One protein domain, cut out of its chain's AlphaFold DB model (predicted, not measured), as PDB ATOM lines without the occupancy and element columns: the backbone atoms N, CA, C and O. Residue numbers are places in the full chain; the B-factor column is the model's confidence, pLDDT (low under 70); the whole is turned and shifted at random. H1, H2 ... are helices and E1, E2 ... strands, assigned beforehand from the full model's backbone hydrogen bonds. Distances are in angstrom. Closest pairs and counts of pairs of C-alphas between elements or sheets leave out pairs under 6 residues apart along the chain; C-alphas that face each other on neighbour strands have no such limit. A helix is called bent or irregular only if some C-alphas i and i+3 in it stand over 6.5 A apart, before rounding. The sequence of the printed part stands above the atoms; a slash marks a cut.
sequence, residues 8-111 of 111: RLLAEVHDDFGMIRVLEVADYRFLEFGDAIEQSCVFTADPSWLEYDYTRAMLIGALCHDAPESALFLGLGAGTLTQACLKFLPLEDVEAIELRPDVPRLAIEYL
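What this domain is: This is residues 8 to 111 of the 111 residues of the protein "Spermidine synthase" of Pseudomonas sp. FSL R10-2172 (UniProt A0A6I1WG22). Two lobes stand one after the other along the longest axis: one is a twisted four-stranded sheet, E1 to E4, with helix H3 over one face; the other holds the short two-stranded sheet E5 and E6 with helices H1 and H2. In the second lobe H1, H2 and the E5 E6 pair stand at the corners of a triangle, and after E6 the printed part folds back to the first lobe as H3. The printed part has 104 residues with six named strands and three named helices, in the order E1 E2 E3 E4 H1 E5 H2 E6 H3. The larger sheet, order E1 E2 E3 E4, is antiparallel, the smaller is parallel, and the class is mixed, helices and strands. The whole is compact, with a radius of gyration of the C-alphas of 14.0 A and spans of 41 by 30 by 21 A.

How they stand to each other: E1, residues 8 to 15, E2, residues 18 to 25, E3, residues 28 to 33, and E4, residues 37 to 43, form a meander, each strand the antiparallel neighbour of the one before, in three hairpins. N 10 and O 22 are 2.8 A apart between E1 and E2, N 30 and O 23 2.8 A between E2 and E3, and N 42 and O 29 2.8 A between E3 and E4, each within hydrogen-bond range. H1, residues 53 to 64, is not on this sheet. E5, residues 70 to 74, H2, residues 80 to 88, and E6, residues 93 to 97, make a strand-helix-strand unit, two parallel neighbour strands with a helix between, its crossover right-handed. N 73 and O 95 are 2.8 A apart, within hydrogen-bond range. H1 and H2 are close but not clearly touching, at a steep tilt of 39 degrees, the same way; their closest C-alphas, those of Thr 55 and Leu 81, are 6.4 A apart. H2 only grazes the larger sheet, with residues 80 to 81. H3, residues 102 to 110, is on that sheet at a height of 9.1 A, over E2 and only just over E3, with 3 of its C-alphas falling on E3. It runs along the strands, at 16 degrees to E2 on the local plane; the closest C-alphas of H3 and E2, those of Val 22 and Tyr 110, are 7.4 A apart. H1 and H3 are apart. In H2 and H3 every O i to N i+4 pair is within hydrogen-bond range; H1 has 2 of 8, and 9 of 9 O i to N i+3 pairs.

Where its parts are: E1 begins at C-alpha 8 (-78.200, 84.268, 53.856) and is 21.3 A long; E2 is 22.6 A, E3 16.6 A and E4 17.7 A. H1, 19.3 A, begins at C-alpha 53 (-59.640, 90.550, 68.212); it is neither bent nor irregular, but only just: C-alphas 58 and 61 are 6.1 A apart. E5 and E6 are 13.4 A each, H2 12.2 A and H3 11.6 A, ending at C-alpha 110 (-74.269, 75.161, 61.228).

The domain as a whole: The two C-alphas farthest apart, those of Arg 8 and Asp 66, are 42.0 A apart. The printed part has no cut and no long link; E4 to H1 is short, the others tight. The mean pLDDT of the printed part is 95.4, and no printed residue is under 70.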
ATOM      1  N   ARG A   8     -77.271  85.394  53.913       96.19
ATOM      2  CA  ARG A   8     -78.200  84.268  53.856       96.19
ATOM      3  C   ARG A   8     -78.537  83.794  55.263       96.19
ATOM      4  O   ARG A   8     -77.666  83.322  55.983       96.19
ATOM      5  N   LEU A   9     -79.819  83.829  55.620       96.69
ATOM      6  CA  LEU A   9     -80.314  83.216  56.852       96.69
ATOM      7  C   LEU A   9     -80.306  81.687  56.735       96.69
ATOM      8  O   LEU A   9     -80.967  81.125  55.857       96.69
ATOM      9  N   LEU A  10     -79.554  81.022  57.613       97.81
ATOM     10  CA  LEU A  10     -79.471  79.561  57.705       97.81
ATOM     11  C   LEU A  10     -80.437  78.995  58.750       97.81
ATOM     12  O   LEU A  10     -81.061  77.962  58.503       97.81
ATOM     13  N   ALA A  11     -80.570  79.674  59.890       98.00
ATOM     14  CA  ALA A  11     -81.479  79.297  60.966       98.00
ATOM     15  C   ALA A  11     -81.920  80.521  61.774       98.00
ATOM     16  O   ALA A  11     -81.150  81.461  61.960       98.00
ATOM     17  N   GLU A  12     -83.145  80.474  62.291       97.50
ATOM     18  CA  GLU A  12     -83.673  81.427  63.265       97.50
ATOM     19  C   GLU A  12     -84.495  80.654  64.292       97.50
ATOM     20  O   GLU A  12     -85.347  79.838  63.932       97.50
ATOM     21  N   VAL A  13     -84.221  80.893  65.569       97.44
ATOM     22  CA  VAL A  13     -84.988  80.346  66.690       97.44
ATOM     23  C   VAL A  13     -85.220  81.419  67.739       97.44
ATOM     24  O   VAL A  13     -84.572  82.467  67.743       97.44
ATOM     25  N   HIS A  14     -86.165  81.159  68.631       97.25
ATOM     26  CA  HIS A  14     -86.527  82.072  69.699       97.25
ATOM     27  C   HIS A  14     -86.702  81.284  70.994       97.25
ATOM     28  O   HIS A  14     -87.497  80.344  71.037       97.25
ATOM     29  N   ASP A  15     -85.979  81.686  72.035       95.31
ATOM     30  CA  ASP A  15     -86.080  81.126  73.382       95.31
ATOM     31  C   ASP A  15     -86.485  82.216  74.395       95.31
ATOM     32  O   ASP A  15     -86.835  83.339  74.021       95.31
ATOM     33  N   ASP A  16     -86.446  81.894  75.691       95.44
ATOM     34  CA  ASP A  16     -86.815  82.820  76.773       95.44
ATOM     35  C   ASP A  16     -85.891  84.055  76.879       95.44
ATOM     36  O   ASP A  16     -86.245  85.042  77.526       95.44
ATOM     37  N   PHE A  17     -84.718  84.021  76.239       94.19
ATOM     38  CA  PHE A  17     -83.731  85.104  76.211       94.19
ATOM     39  C   PHE A  17     -83.761  85.898  74.897       94.19
ATOM     40  O   PHE A  17     -83.008  86.862  74.744       94.19
ATOM     41  N   GLY A  18     -84.637  85.525  73.961       95.00
ATOM     42  CA  GLY A  18     -84.877  86.228  72.708       95.00
ATOM     43  C   GLY A  18     -84.452  85.441  71.472       95.00
ATOM     44  O   GLY A  18     -84.283  84.223  71.486       95.00
ATOM     45  N   MET A  19     -84.281  86.159  70.365       96.81
ATOM     46  CA  MET A  19     -83.930  85.576  69.070       96.81
ATOM     47  C   MET A  19     -82.473  85.088  69.038       96.81
ATOM     48  O   MET A  19     -81.585  85.735  69.602       96.81
ATOM     49  N   ILE A  20     -82.236  83.975  68.341       97.44
ATOM     50  CA  ILE A  20     -80.920  83.510  67.890       97.44
ATOM     51  C   ILE A  20     -80.984  83.305  66.381       97.44
ATOM     52  O   ILE A  20     -81.891  82.626  65.894       97.44
ATOM     53  N   ARG A  21     -80.009  83.840  65.647       97.25
ATOM     54  CA  ARG A  21     -79.882  83.629  64.201       97.25
ATOM     55  C   ARG A  21     -78.532  83.050  63.840       97.25
ATOM     56  O   ARG A  21     -77.526  83.364  64.474       97.25
ATOM     57  N   VAL A  22     -78.533  82.249  62.781       97.81
ATOM     58  CA  VAL A  22     -77.326  81.859  62.062       97.81
ATOM     59  C   VAL A  22     -77.385  82.433  60.657       97.81
ATOM     60  O   VAL A  22     -78.287  82.099  59.884       97.81
ATOM     61  N   LEU A  23     -76.423  83.289  60.329       97.00
ATOM     62  CA  LEU A  23     -76.279  83.918  59.018       97.00
ATOM     63  C   LEU A  23     -75.029  83.387  58.315       97.00
ATOM     64  O   LEU A  23     -74.050  83.034  58.963       97.00
ATOM     65  N   GLU A  24     -75.047  83.365  56.989       97.31
ATOM     66  CA  GLU A  24     -73.911  83.025  56.134       97.31
ATOM     67  C   GLU A  24     -73.606  84.197  55.202       97.31
ATOM     68  O   GLU A  24     -74.503  84.716  54.532       97.31
ATOM     69  N   VAL A  25     -72.337  84.607  55.170       95.62
ATOM     70  CA  VAL A  25     -71.828  85.680  54.311       95.62
ATOM     71  C   VAL A  25     -70.478  85.260  53.742       95.62
ATOM     72  O   VAL A  25     -69.469  85.248  54.447       95.62
ATOM     73  N   ALA A  26     -70.450  84.956  52.443       94.81
ATOM     74  CA  ALA A  26     -69.277  84.382  51.781       94.81
ATOM     75  C   ALA A  26     -68.748  83.154  52.556       94.81
ATOM     76  O   ALA A  26     -69.501  82.209  52.773       94.81
ATOM     77  N   ASP A  27     -67.490  83.179  52.997       95.94
ATOM     78  CA  ASP A  27     -66.852  82.061  53.704       95.94
ATOM     79  C   ASP A  27     -67.095  82.073  55.224       95.94
ATOM     80  O   ASP A  27     -66.508  81.263  55.949       95.94
ATOM     81  N   TYR A  28     -67.934  82.986  55.722       97.12
ATOM     82  CA  TYR A  28     -68.164  83.194  57.149       97.12
ATOM     83  C   TYR A  28     -69.591  82.857  57.557       97.12
ATOM     84  O   TYR A  28     -70.545  83.100  56.815       97.12
ATOM     85  N   ARG A  29     -69.732  82.348  58.780       97.56
ATOM     86  CA  ARG A  29     -71.021  82.170  59.441       97.56
ATOM     87  C   ARG A  29     -71.054  82.898  60.769       97.56
ATOM     88  O   ARG A  29     -70.073  82.893  61.506       97.56
ATOM     89  N   PHE A  30     -72.191  83.504  61.065       96.94
ATOM     90  CA  PHE A  30     -72.375  84.364  62.224       96.94
ATOM     91  C   PHE A  30     -73.454  83.783  63.115       96.94
ATOM     92  O   PHE A  30     -74.517  83.404  62.625       96.94
ATOM     93  N   LEU A  31     -73.181  83.738  64.415       97.31
ATOM     94  CA  LEU A  31     -74.188  83.531  65.446       97.31
ATOM     95  C   LEU A  31     -74.568  84.902  65.999       97.31
ATOM     96  O   LEU A  31     -73.705  85.618  66.510       97.31
ATOM     97  N   GLU A  32     -75.845  85.251  65.932       96.44
ATOM     98  CA  GLU A  32     -76.357  86.532  66.418       96.44
ATOM     99  C   GLU A  32     -77.443  86.351  67.469       96.44
ATOM    100  O   GLU A  32     -78.245  85.416  67.385       96.44
ATOM    101  N   PHE A  33     -77.518  87.295  68.408       95.06
ATOM    102  CA  PHE A  33     -78.609  87.400  69.373       95.06
ATOM    103  C   PHE A  33     -79.415  88.688  69.162       95.06
ATOM    104  O   PHE A  33     -78.851  89.764  68.971       95.06
ATOM    105  N   GLY A  34     -80.743  88.596  69.258       88.94
ATOM    106  CA  GLY A  34     -81.638  89.754  69.134       88.94
ATOM    107  C   GLY A  34     -81.565  90.451  67.766       88.94
ATOM    108  O   GLY A  34     -81.405  89.800  66.735       88.94
ATOM    109  N   ASP A  35     -81.692  91.783  67.765       78.19
ATOM    110  CA  ASP A  35     -81.662  92.613  66.552       78.19
ATOM    111  C   ASP A  35     -80.220  92.835  66.056       78.19
ATOM    112  O   ASP A  35     -79.643  93.907  66.233       78.19
ATOM    113  N   ALA A  36     -79.651  91.811  65.411       76.69
ATOM    114  CA  ALA A  36     -78.363  91.866  64.707       76.69
ATOM    115  C   ALA A  36     -77.135  92.163  65.592       76.69
ATOM    116  O   ALA A  36     -76.210  92.866  65.182       76.69
ATOM    117  N   ILE A  37     -77.108  91.634  66.820       86.25
ATOM    118  CA  ILE A  37     -75.893  91.664  67.640       86.25
ATOM    119  C   ILE A  37     -75.076  90.412  67.333       86.25
ATOM    120  O   ILE A  37     -75.398  89.321  67.815       86.25
ATOM    121  N   GLU A  38     -74.010  90.583  66.552       90.00
ATOM    122  CA  GLU A  38     -73.010  89.545  66.307       90.00
ATOM    123  C   GLU A  38     -72.389  89.074  67.627       90.00
ATOM    124  O   GLU A  38     -71.775  89.845  68.370       90.00
ATOM    125  N   GLN A  39     -72.555  87.787  67.922       87.62
ATOM    126  CA  GLN A  39     -71.993  87.154  69.108       87.62
ATOM    127  C   GLN A  39     -70.700  86.414  68.750       87.62
ATOM    128  O   GLN A  39     -69.682  86.575  69.429       87.62
ATOM    129  N   SER A  40     -70.728  85.636  67.667       94.19
ATOM    130  CA  SER A  40     -69.584  84.877  67.157       94.19
ATOM    131  C   SER A  40     -69.543  84.895  65.631       94.19
ATOM    132  O   SER A  40     -70.585  84.882  64.983       94.19
ATOM    133  N   CYS A  41     -68.333  84.831  65.079       96.50
ATOM    134  CA  CYS A  41     -68.071  84.644  63.658       96.50
ATOM    135  C   CYS A  41     -67.159  83.430  63.469       96.50
ATOM    136  O   CYS A  41     -66.183  83.261  64.206       96.50
ATOM    137  N   VAL A  42     -67.493  82.593  62.491       97.69
ATOM    138  CA  VAL A  42     -66.762  81.381  62.130       97.69
ATOM    139  C   VAL A  42     -66.312  81.479  60.690       97.69
ATOM    140  O   VAL A  42     -67.132  81.640  59.789       97.69
ATOM    141  N   PHE A  43     -65.012  81.324  60.464       97.50
ATOM    142  CA  PHE A  43     -64.483  81.088  59.130       97.50
ATOM    143  C   PHE A  43     -64.661  79.608  58.778       97.50
ATOM    144  O   PHE A  43     -64.008  78.741  59.352       97.50
ATOM    145  N   THR A  44     -65.548  79.306  57.833       95.88
ATOM    146  CA  THR A  44     -66.000  77.928  57.561       95.88
ATOM    147  C   THR A  44     -64.886  76.977  57.114       95.88
ATOM    148  O   THR A  44     -64.985  75.772  57.334       95.88
ATOM    149  N   ALA A  45     -63.809  77.493  56.513       96.56
ATOM    150  CA  ALA A  45     -62.669  76.672  56.104       96.56
ATOM    151  C   ALA A  45     -61.716  76.322  57.266       96.56
ATOM    152  O   ALA A  45     -60.963  75.354  57.152       96.56
ATOM    153  N   ASP A  46     -61.739  77.076  58.371       96.94
ATOM    154  CA  ASP A  46     -61.004  76.754  59.599       96.94
ATOM    155  C   ASP A  46     -61.767  77.265  60.838       96.94
ATOM    156  O   ASP A  46     -61.542  78.397  61.269       96.94
ATOM    157  N   PRO A  47     -62.625  76.438  61.466       95.31
ATOM    158  CA  PRO A  47     -63.394  76.829  62.655       95.31
ATOM    159  C   PRO A  47     -62.553  77.196  63.890       95.31
ATOM    160  O   PRO A  47     -63.083  77.723  64.864       95.31
ATOM    161  N   SER A  48     -61.243  76.923  63.878       96.44
ATOM    162  CA  SER A  48     -60.317  77.378  64.927       96.44
ATOM    163  C   SER A  48     -59.765  78.788  64.684       96.44
ATOM    164  O   SER A  48     -59.042  79.328  65.523       96.44
ATOM    165  N   TRP A  49     -60.075  79.387  63.531       96.94
ATOM    166  CA  TRP A  49     -59.698  80.754  63.213       96.94
ATOM    167  C   TRP A  49     -60.510  81.736  64.055       96.94
ATOM    168  O   TRP A  49     -61.741  81.768  64.023       96.94
ATOM    169  N   LEU A  50     -59.796  82.568  64.805       96.75
ATOM    170  CA  LEU A  50     -60.387  83.579  65.668       96.75
ATOM    171  C   LEU A  50     -60.488  84.905  64.915       96.75
ATOM    172  O   LEU A  50     -59.540  85.693  64.910       96.75
ATOM    173  N   GLU A  51     -61.646  85.141  64.295       95.94
ATOM    174  CA  GLU A  51     -61.892  86.349  63.494       95.94
ATOM    175  C   GLU A  51     -61.866  87.626  64.346       95.94
ATOM    176  O   GLU A  51     -61.291  88.641  63.957       95.94
ATOM    177  N   TYR A  52     -62.445  87.578  65.547       94.62
ATOM    178  CA  TYR A  52     -62.515  88.744  66.420       94.62
ATOM    179  C   TYR A  52     -61.249  88.936  67.266       94.62
ATOM    180  O   TYR A  52     -60.719  88.012  67.885       94.62
ATOM    181  N   ASP A  53     -60.802  90.189  67.388       95.50
ATOM    182  CA  ASP A  53     -59.640  90.550  68.212       95.50
ATOM    183  C   ASP A  53     -59.807  90.138  69.683       95.50
ATOM    184  O   ASP A  53     -58.832  89.753  70.335       95.50
ATOM    185  N   TYR A  54     -61.032  90.198  70.219       94.62
ATOM    186  CA  TYR A  54     -61.279  89.884  71.627       94.62
ATOM    187  C   TYR A  54     -61.076  88.393  71.932       94.62
ATOM    188  O   TYR A  54     -60.503  88.069  72.970       94.62
ATOM    189  N   THR A  55     -61.477  87.481  71.034       94.62
ATOM    190  CA  THR A  55     -61.274  86.036  71.237       94.62
ATOM    191  C   THR A  55     -59.798  85.678  71.121       94.62
ATOM    192  O   THR A  55     -59.295  84.871  71.899       94.62
ATOM    193  N   ARG A  56     -59.051  86.349  70.236       95.56
ATOM    194  CA  ARG A  56     -57.582  86.247  70.198       95.56
ATOM    195  C   ARG A  56     -56.934  86.738  71.490       95.56
ATOM    196  O   ARG A  56     -56.010  86.101  71.986       95.56
ATOM    197  N   ALA A  57     -57.404  87.855  72.046       96.50
ATOM    198  CA  ALA A  57     -56.886  88.383  73.306       96.50
ATOM    199  C   ALA A  57     -57.147  87.434  74.489       96.50
ATOM    200  O   ALA A  57     -56.312  87.348  75.388       96.50
ATOM    201  N   MET A  58     -58.247  86.674  74.477       95.75
ATOM    202  CA  MET A  58     -58.527  85.666  75.509       95.75
ATOM    203  C   MET A  58     -57.450  84.569  75.583       95.75
ATOM    204  O   MET A  58     -57.175  84.073  76.675       95.75
ATOM    205  N   LEU A  59     -56.757  84.254  74.478       93.31
ATOM    206  CA  LEU A  59     -55.647  83.288  74.479       93.31
ATOM    207  C   LEU A  59     -54.427  83.747  75.291       93.31
ATOM    208  O   LEU A  59     -53.580  82.919  75.618       93.31
ATOM    209  N   ILE A  60     -54.330  85.025  75.680       93.56
ATOM    210  CA  ILE A  60     -53.258  85.501  76.571       93.56
ATOM    211  C   ILE A  60     -53.253  84.715  77.891       93.56
ATOM    212  O   ILE A  60     -52.184  84.472  78.445       93.56
ATOM    213  N   GLY A  61     -54.418  84.253  78.362       89.88
ATOM    214  CA  GLY A  61     -54.517  83.420  79.563       89.88
ATOM    215  C   GLY A  61     -53.740  82.103  79.469       89.88
ATOM    216  O   GLY A  61     -53.253  81.615  80.485       89.88
ATOM    217  N   ALA A  62     -53.532  81.563  78.262       90.88
ATOM    218  CA  ALA A  62     -52.737  80.352  78.065       90.88
ATOM    219  C   ALA A  62     -51.251  80.550  78.410       90.88
ATOM    220  O   ALA A  62     -50.566  79.588  78.727       90.88
ATOM    221  N   LEU A  63     -50.749  81.791  78.416       91.56
ATOM    222  CA  LEU A  63     -49.375  82.096  78.834       91.56
ATOM    223  C   LEU A  63     -49.178  82.001  80.352       91.56
ATOM    224  O   LEU A  63     -48.049  82.061  80.831       91.56
ATOM    225  N   CYS A  64     -50.262  81.898  81.124       93.25
ATOM    226  CA  CYS A  64     -50.194  81.776  82.577       93.25
ATOM    227  C   CYS A  64     -49.887  80.346  83.044       93.25
ATOM    228  O   CYS A  64     -49.680  80.146  84.241       93.25
ATOM    229  N   HIS A  65     -49.883  79.363  82.137       91.69
ATOM    230  CA  HIS A  65     -49.669  77.960  82.467       91.69
ATOM    231  C   HIS A  65     -48.921  77.242  81.335       91.69
ATOM    232  O   HIS A  65     -49.416  77.186  80.216       91.69
ATOM    233  N   ASP A  66     -47.756  76.655  81.623       91.94
ATOM    234  CA  ASP A  66     -46.889  76.065  80.585       91.94
ATOM    235  C   ASP A  66     -47.517  74.848  79.877       91.94
ATOM    236  O   ASP A  66     -47.263  74.609  78.698       91.94
ATOM    237  N   ALA A  67     -48.343  74.075  80.589       93.94
ATOM    238  CA  ALA A  67     -49.052  72.909  80.057       93.94
ATOM    239  C   ALA A  67     -50.446  72.794  80.702       93.94
ATOM    240  O   ALA A  67     -50.591  72.114  81.715       93.94
ATOM    241  N   PRO A  68     -51.450  73.561  80.242       94.69
ATOM    242  CA  PRO A  68     -52.798  73.478  80.797       94.69
ATOM    243  C   PRO A  68     -53.442  72.144  80.402       94.69
ATOM    244  O   PRO A  68     -53.518  71.832  79.220       94.69
ATOM    245  N   GLU A  69     -53.920  71.385  81.388       95.62
ATOM    246  CA  GLU A  69     -54.582  70.086  81.172       95.62
ATOM    247  C   GLU A  69     -56.111  70.218  81.096       95.62
ATOM    248  O   GLU A  69     -56.772  69.376  80.496       95.62
ATOM    249  N   SER A  70     -56.686  71.280  81.673       96.00
ATOM    250  CA  SER A  70     -58.134  71.510  81.677       96.00
ATOM    251  C   SER A  70     -58.516  72.933  81.283       96.00
ATOM    252  O   SER A  70     -57.767  73.885  81.525       96.00
ATOM    253  N   ALA A  71     -59.696  73.087  80.679       95.94
ATOM    254  CA  ALA A  71     -60.290  74.384  80.374       95.94
ATOM    255  C   ALA A  71     -61.806  74.386  80.612       95.94
ATOM    256  O   ALA A  71     -62.515  73.480  80.182       95.94
ATOM    257  N   LEU A  72     -62.297  75.451  81.250       96.81
ATOM    258  CA  LEU A  72     -63.721  75.715  81.440       96.81
ATOM    259  C   LEU A  72     -64.139  76.936  80.617       96.81
ATOM    260  O   LEU A  72     -63.622  78.038  80.812       96.81
ATOM    261  N   PHE A  73     -65.125  76.743  79.749       96.88
ATOM    262  CA  PHE A  73     -65.764  77.783  78.956       96.88
ATOM    263  C   PHE A  73     -67.122  78.123  79.568       96.88
ATOM    264  O   PHE A  73     -68.017  77.283  79.646       96.88
ATOM    265  N   LEU A  74     -67.277  79.365  80.023       97.00
ATOM    266  CA  LEU A  74     -68.556  79.892  80.493       97.00
ATOM    267  C   LEU A  74     -69.235  80.617  79.329       97.00
ATOM    268  O   LEU A  74     -68.914  81.768  79.033       97.00
ATOM    269  N   GLY A  75     -70.151  79.914  78.673       95.62
ATOM    270  CA  GLY A  75     -70.685  80.248  77.357       95.62
ATOM    271  C   GLY A  75     -69.901  79.562  76.237       95.62
ATOM    272  O   GLY A  75     -68.674  79.470  76.281       95.62
ATOM    273  N   LEU A  76     -70.623  79.081  75.224       96.19
ATOM    274  CA  LEU A  76     -70.041  78.425  74.049       96.19
ATOM    275  C   LEU A  76     -69.908  79.388  72.863       96.19
ATOM    276  O   LEU A  76     -68.919  79.343  72.128       96.19
ATOM    277  N   GLY A  77     -70.913  80.245  72.656       95.44
ATOM    278  CA  GLY A  77     -71.057  80.986  71.401       95.44
ATOM    279  C   GLY A  77     -71.084  80.035  70.200       95.44
ATOM    280  O   GLY A  77     -71.732  78.991  70.252       95.44
ATOM    281  N   ALA A  78     -70.337  80.353  69.141       96.44
ATOM    282  CA  ALA A  78     -70.144  79.437  68.011       96.44
ATOM    283  C   ALA A  78     -69.086  78.341  68.253       96.44
ATOM    284  O   ALA A  78     -68.823  77.539  67.366       96.44
ATOM    285  N   GLY A  79     -68.424  78.322  69.416       96.62
ATOM    286  CA  GLY A  79     -67.399  77.330  69.748       96.62
ATOM    287  C   GLY A  79     -66.004  77.584  69.160       96.62
ATOM    288  O   GLY A  79     -65.100  76.794  69.418       96.62
ATOM    289  N   THR A  80     -65.772  78.681  68.431       96.81
ATOM    290  CA  THR A  80     -64.471  78.970  67.787       96.81
ATOM    291  C   THR A  80     -63.320  79.104  68.779       96.81
ATOM    292  O   THR A  80     -62.232  78.584  68.538       96.81
ATOM    293  N   LEU A  81     -63.555  79.736  69.935       96.81
ATOM    294  CA  LEU A  81     -62.553  79.814  71.000       96.81
ATOM    295  C   LEU A  81     -62.226  78.427  71.568       96.81
ATOM    296  O   LEU A  81     -61.053  78.102  71.741       96.81
ATOM    297  N   THR A  82     -63.242  77.592  71.798       96.50
ATOM    298  CA  THR A  82     -63.063  76.205  72.245       96.50
ATOM    299  C   THR A  82     -62.248  75.403  71.229       96.50
ATOM    300  O   THR A  82     -61.286  74.739  71.609       96.50
ATOM    301  N   GLN A  83     -62.566  75.521  69.936       96.88
ATOM    302  CA  GLN A  83     -61.825  74.871  68.849       96.88
ATOM    303  C   GLN A  83     -60.370  75.349  68.772       96.88
ATOM    304  O   GLN A  83     -59.460  74.537  68.618       96.88
ATOM    305  N   ALA A  84     -60.125  76.653  68.918       97.06
ATOM    306  CA  ALA A  84     -58.772  77.202  68.957       97.06
ATOM    307  C   ALA A  84     -57.971  76.643  70.143       97.06
ATOM    308  O   ALA A  84     -56.849  76.171  69.960       97.06
ATOM    309  N   CYS A  85     -58.554  76.633  71.342       96.62
ATOM    310  CA  CYS A  85     -57.912  76.066  72.524       96.62
ATOM    311  C   CYS A  85     -57.605  74.571  72.346       96.62
ATOM    312  O   CYS A  85     -56.473  74.167  72.581       96.62
ATOM    313  N   LEU A  86     -58.555  73.768  71.860       95.94
ATOM    314  CA  LEU A  86     -58.347  72.338  71.590       95.94
ATOM    315  C   LEU A  86     -57.263  72.075  70.532       95.94
ATOM    316  O   LEU A  86     -56.563  71.069  70.601       95.94
ATOM    317  N   LYS A  87     -57.117  72.962  69.540       96.06
ATOM    318  CA  LYS A  87     -56.112  72.823  68.475       96.06
ATOM    319  C   LYS A  87     -54.702  73.195  68.935       96.06
ATOM    320  O   LYS A  87     -53.738  72.595  68.461       96.06
ATOM    321  N   PHE A  88     -54.570  74.213  69.787       94.44
ATOM    322  CA  PHE A  88     -53.275  74.832  70.095       94.44
ATOM    323  C   PHE A  88     -52.763  74.581  71.516       94.44
ATOM    324  O   PHE A  88     -51.583  74.826  71.770       94.44
ATOM    325  N   LEU A  89     -53.605  74.103  72.432       95.25
ATOM    326  CA  LEU A  89     -53.239  73.812  73.817       95.25
ATOM    327  C   LEU A  89     -53.307  72.299  74.087       95.25
ATOM    328  O   LEU A  89     -54.142  71.614  73.497       95.25
ATOM    329  N   PRO A  90     -52.460  71.761  74.982       95.50
ATOM    330  CA  PRO A  90     -52.429  70.336  75.318       95.50
ATOM    331  C   PRO A  90     -53.543  69.951  76.312       95.50
ATOM    332  O   PRO A  90     -53.276  69.330  77.335       95.50
ATOM    333  N   LEU A  91     -54.785  70.352  76.028       96.56
ATOM    334  CA  LEU A  91     -55.929  70.111  76.910       96.56
ATOM    335  C   LEU A  91     -56.343  68.635  76.871       96.56
ATOM    336  O   LEU A  91     -56.521  68.061  75.796       96.56
ATOM    337  N   GLU A  92     -56.542  68.048  78.046       96.25
ATOM    338  CA  GLU A  92     -57.055  66.688  78.234       96.25
ATOM    339  C   GLU A  92     -58.541  66.685  78.616       96.25
ATOM    340  O   GLU A  92     -59.263  65.751  78.265       96.25
ATOM    341  N   ASP A  93     -59.005  67.740  79.294       97.06
ATOM    342  CA  ASP A  93     -60.394  67.905  79.726       97.06
ATOM    343  C   ASP A  93     -60.934  69.297  79.371       97.06
ATOM    344  O   ASP A  93     -60.314  70.328  79.648       97.06
ATOM    345  N   VAL A  94     -62.100  69.345  78.734       97.31
ATOM    346  CA  VAL A  94     -62.728  70.596  78.305       97.31
ATOM    347  C   VAL A  94     -64.210  70.565  78.620       97.31
ATOM    348  O   VAL A  94     -64.952  69.732  78.101       97.31
ATOM    349  N   GLU A  95     -64.649  71.540  79.408       97.94
ATOM    350  CA  GLU A  95     -66.050  71.727  79.761       97.94
ATOM    351  C   GLU A  95     -66.560  73.056  79.206       97.94
ATOM    352  O   GLU A  95     -65.910  74.094  79.332       97.94
ATOM    353  N   ALA A  96     -67.747  73.036  78.601       97.31
ATOM    354  CA  ALA A  96     -68.465  74.236  78.201       97.31
ATOM    355  C   ALA A  96     -69.831  74.261  78.887       97.31
ATOM    356  O   ALA A  96     -70.645  73.353  78.708       97.31
ATOM    357  N   ILE A  97     -70.084  75.316  79.655       98.12
ATOM    358  CA  ILE A  97     -71.360  75.549  80.325       98.12
ATOM    359  C   ILE A  97     -72.099  76.619  79.535       98.12
ATOM    360  O   ILE A  97     -71.743  77.794  79.583       98.12
ATOM    361  N   GLU A  98     -73.134  76.207  78.813       97.25
ATOM    362  CA  GLU A  98     -73.973  77.094  78.012       97.25
ATOM    363  C   GLU A  98     -75.387  77.151  78.595       97.25
ATOM    364  O   GLU A  98     -75.981  76.129  78.939       97.25
ATOM    365  N   LEU A  99     -75.912  78.369  78.730       97.25
ATOM    366  CA  LEU A  99     -77.219  78.637  79.318       97.25
ATOM    367  C   LEU A  99     -78.347  78.342  78.328       97.25
ATOM    368  O   LEU A  99     -79.404  77.849  78.720       97.25
ATOM    369  N   ARG A 100     -78.137  78.684  77.055       97.00
ATOM    370  CA  ARG A 100     -79.170  78.632  76.019       97.00
ATOM    371  C   ARG A 100     -79.021  77.335  75.221       97.00
ATOM    372  O   ARG A 100     -78.079  77.230  74.440       97.00
ATOM    373  N   PRO A 101     -79.926  76.349  75.360       97.00
ATOM    374  CA  PRO A 101     -79.761  75.023  74.750       97.00
ATOM    375  C   PRO A 101     -79.742  75.045  73.214       97.00
ATOM    376  O   PRO A 101     -79.193  74.136  72.592       97.00
ATOM    377  N   ASP A 102     -80.295  76.088  72.595       97.88
ATOM    378  CA  ASP A 102     -80.242  76.270  71.147       97.88
ATOM    379  C   ASP A 102     -78.870  76.724  70.635       97.88
ATOM    380  O   ASP A 102     -78.541  76.438  69.489       97.88
ATOM    381  N   VAL A 103     -78.035  77.360  71.464       97.75
ATOM    382  CA  VAL A 103     -76.674  77.770  71.078       97.75
ATOM    383  C   VAL A 103     -75.793  76.570  70.699       97.75
ATOM    384  O   VAL A 103     -75.310  76.550  69.567       97.75
ATOM    385  N   PRO A 104     -75.605  75.534  71.545       97.62
ATOM    386  CA  PRO A 104     -74.785  74.384  71.175       97.62
ATOM    387  C   PRO A 104     -75.407  73.576  70.040       97.62
ATOM    388  O   PRO A 104     -74.681  73.064  69.193       97.62
ATOM    389  N   ARG A 105     -76.743  73.495  69.976       98.12
ATOM    390  CA  ARG A 105     -77.440  72.823  68.877       98.12
ATOM    391  C   ARG A 105     -77.140  73.501  67.538       98.12
ATOM    392  O   ARG A 105     -76.716  72.832  66.602       98.12
ATOM    393  N   LEU A 106     -77.311  74.821  67.460       98.06
ATOM    394  CA  LEU A 106     -77.040  75.596  66.250       98.06
ATOM    395  C   LEU A 106     -75.555  75.606  65.887       98.06
ATOM    396  O   LEU A 106     -75.236  75.529  64.705       98.06
ATOM    397  N   ALA A 107     -74.659  75.656  66.879       97.25
ATOM    398  CA  ALA A 107     -73.227  75.551  66.634       97.25
ATOM    399  C   ALA A 107     -72.879  74.220  65.953       97.25
ATOM    400  O   ALA A 107     -72.266  74.223  64.899       97.25
ATOM    401  N   ILE A 108     -73.362  73.090  66.476       96.75
ATOM    402  CA  ILE A 108     -73.114  71.763  65.886       96.75
ATOM    403  C   ILE A 108     -73.723  71.624  64.481       96.75
ATOM    404  O   ILE A 108     -73.146  70.969  63.614       96.75
ATOM    405  N   GLU A 109     -74.911  72.188  64.262       97.44
ATOM    406  CA  GLU A 109     -75.636  72.045  62.995       97.44
ATOM    407  C   GLU A 109     -75.082  72.941  61.877       97.44
ATOM    408  O   GLU A 109     -75.150  72.557  60.705       97.44
ATOM    409  N   TYR A 110     -74.551  74.120  62.215       97.00
ATOM    410  CA  TYR A 110     -74.269  75.161  61.228       97.00
ATOM    411  C   TYR A 110     -72.894  75.819  61.317       97.00
ATOM    412  O   TYR A 110     -72.519  76.449  60.332       97.00
ATOM    413  N   LEU A 111     -72.153  75.751  62.421       92.94
ATOM    414  CA  LEU A 111     -70.959  76.583  62.638       92.94
ATOM    415  C   LEU A 111     -69.688  75.730  62.669       92.94
ATOM    416  O   LEU A 111     -68.764  76.083  61.907       92.94
TER     417      LEU A 111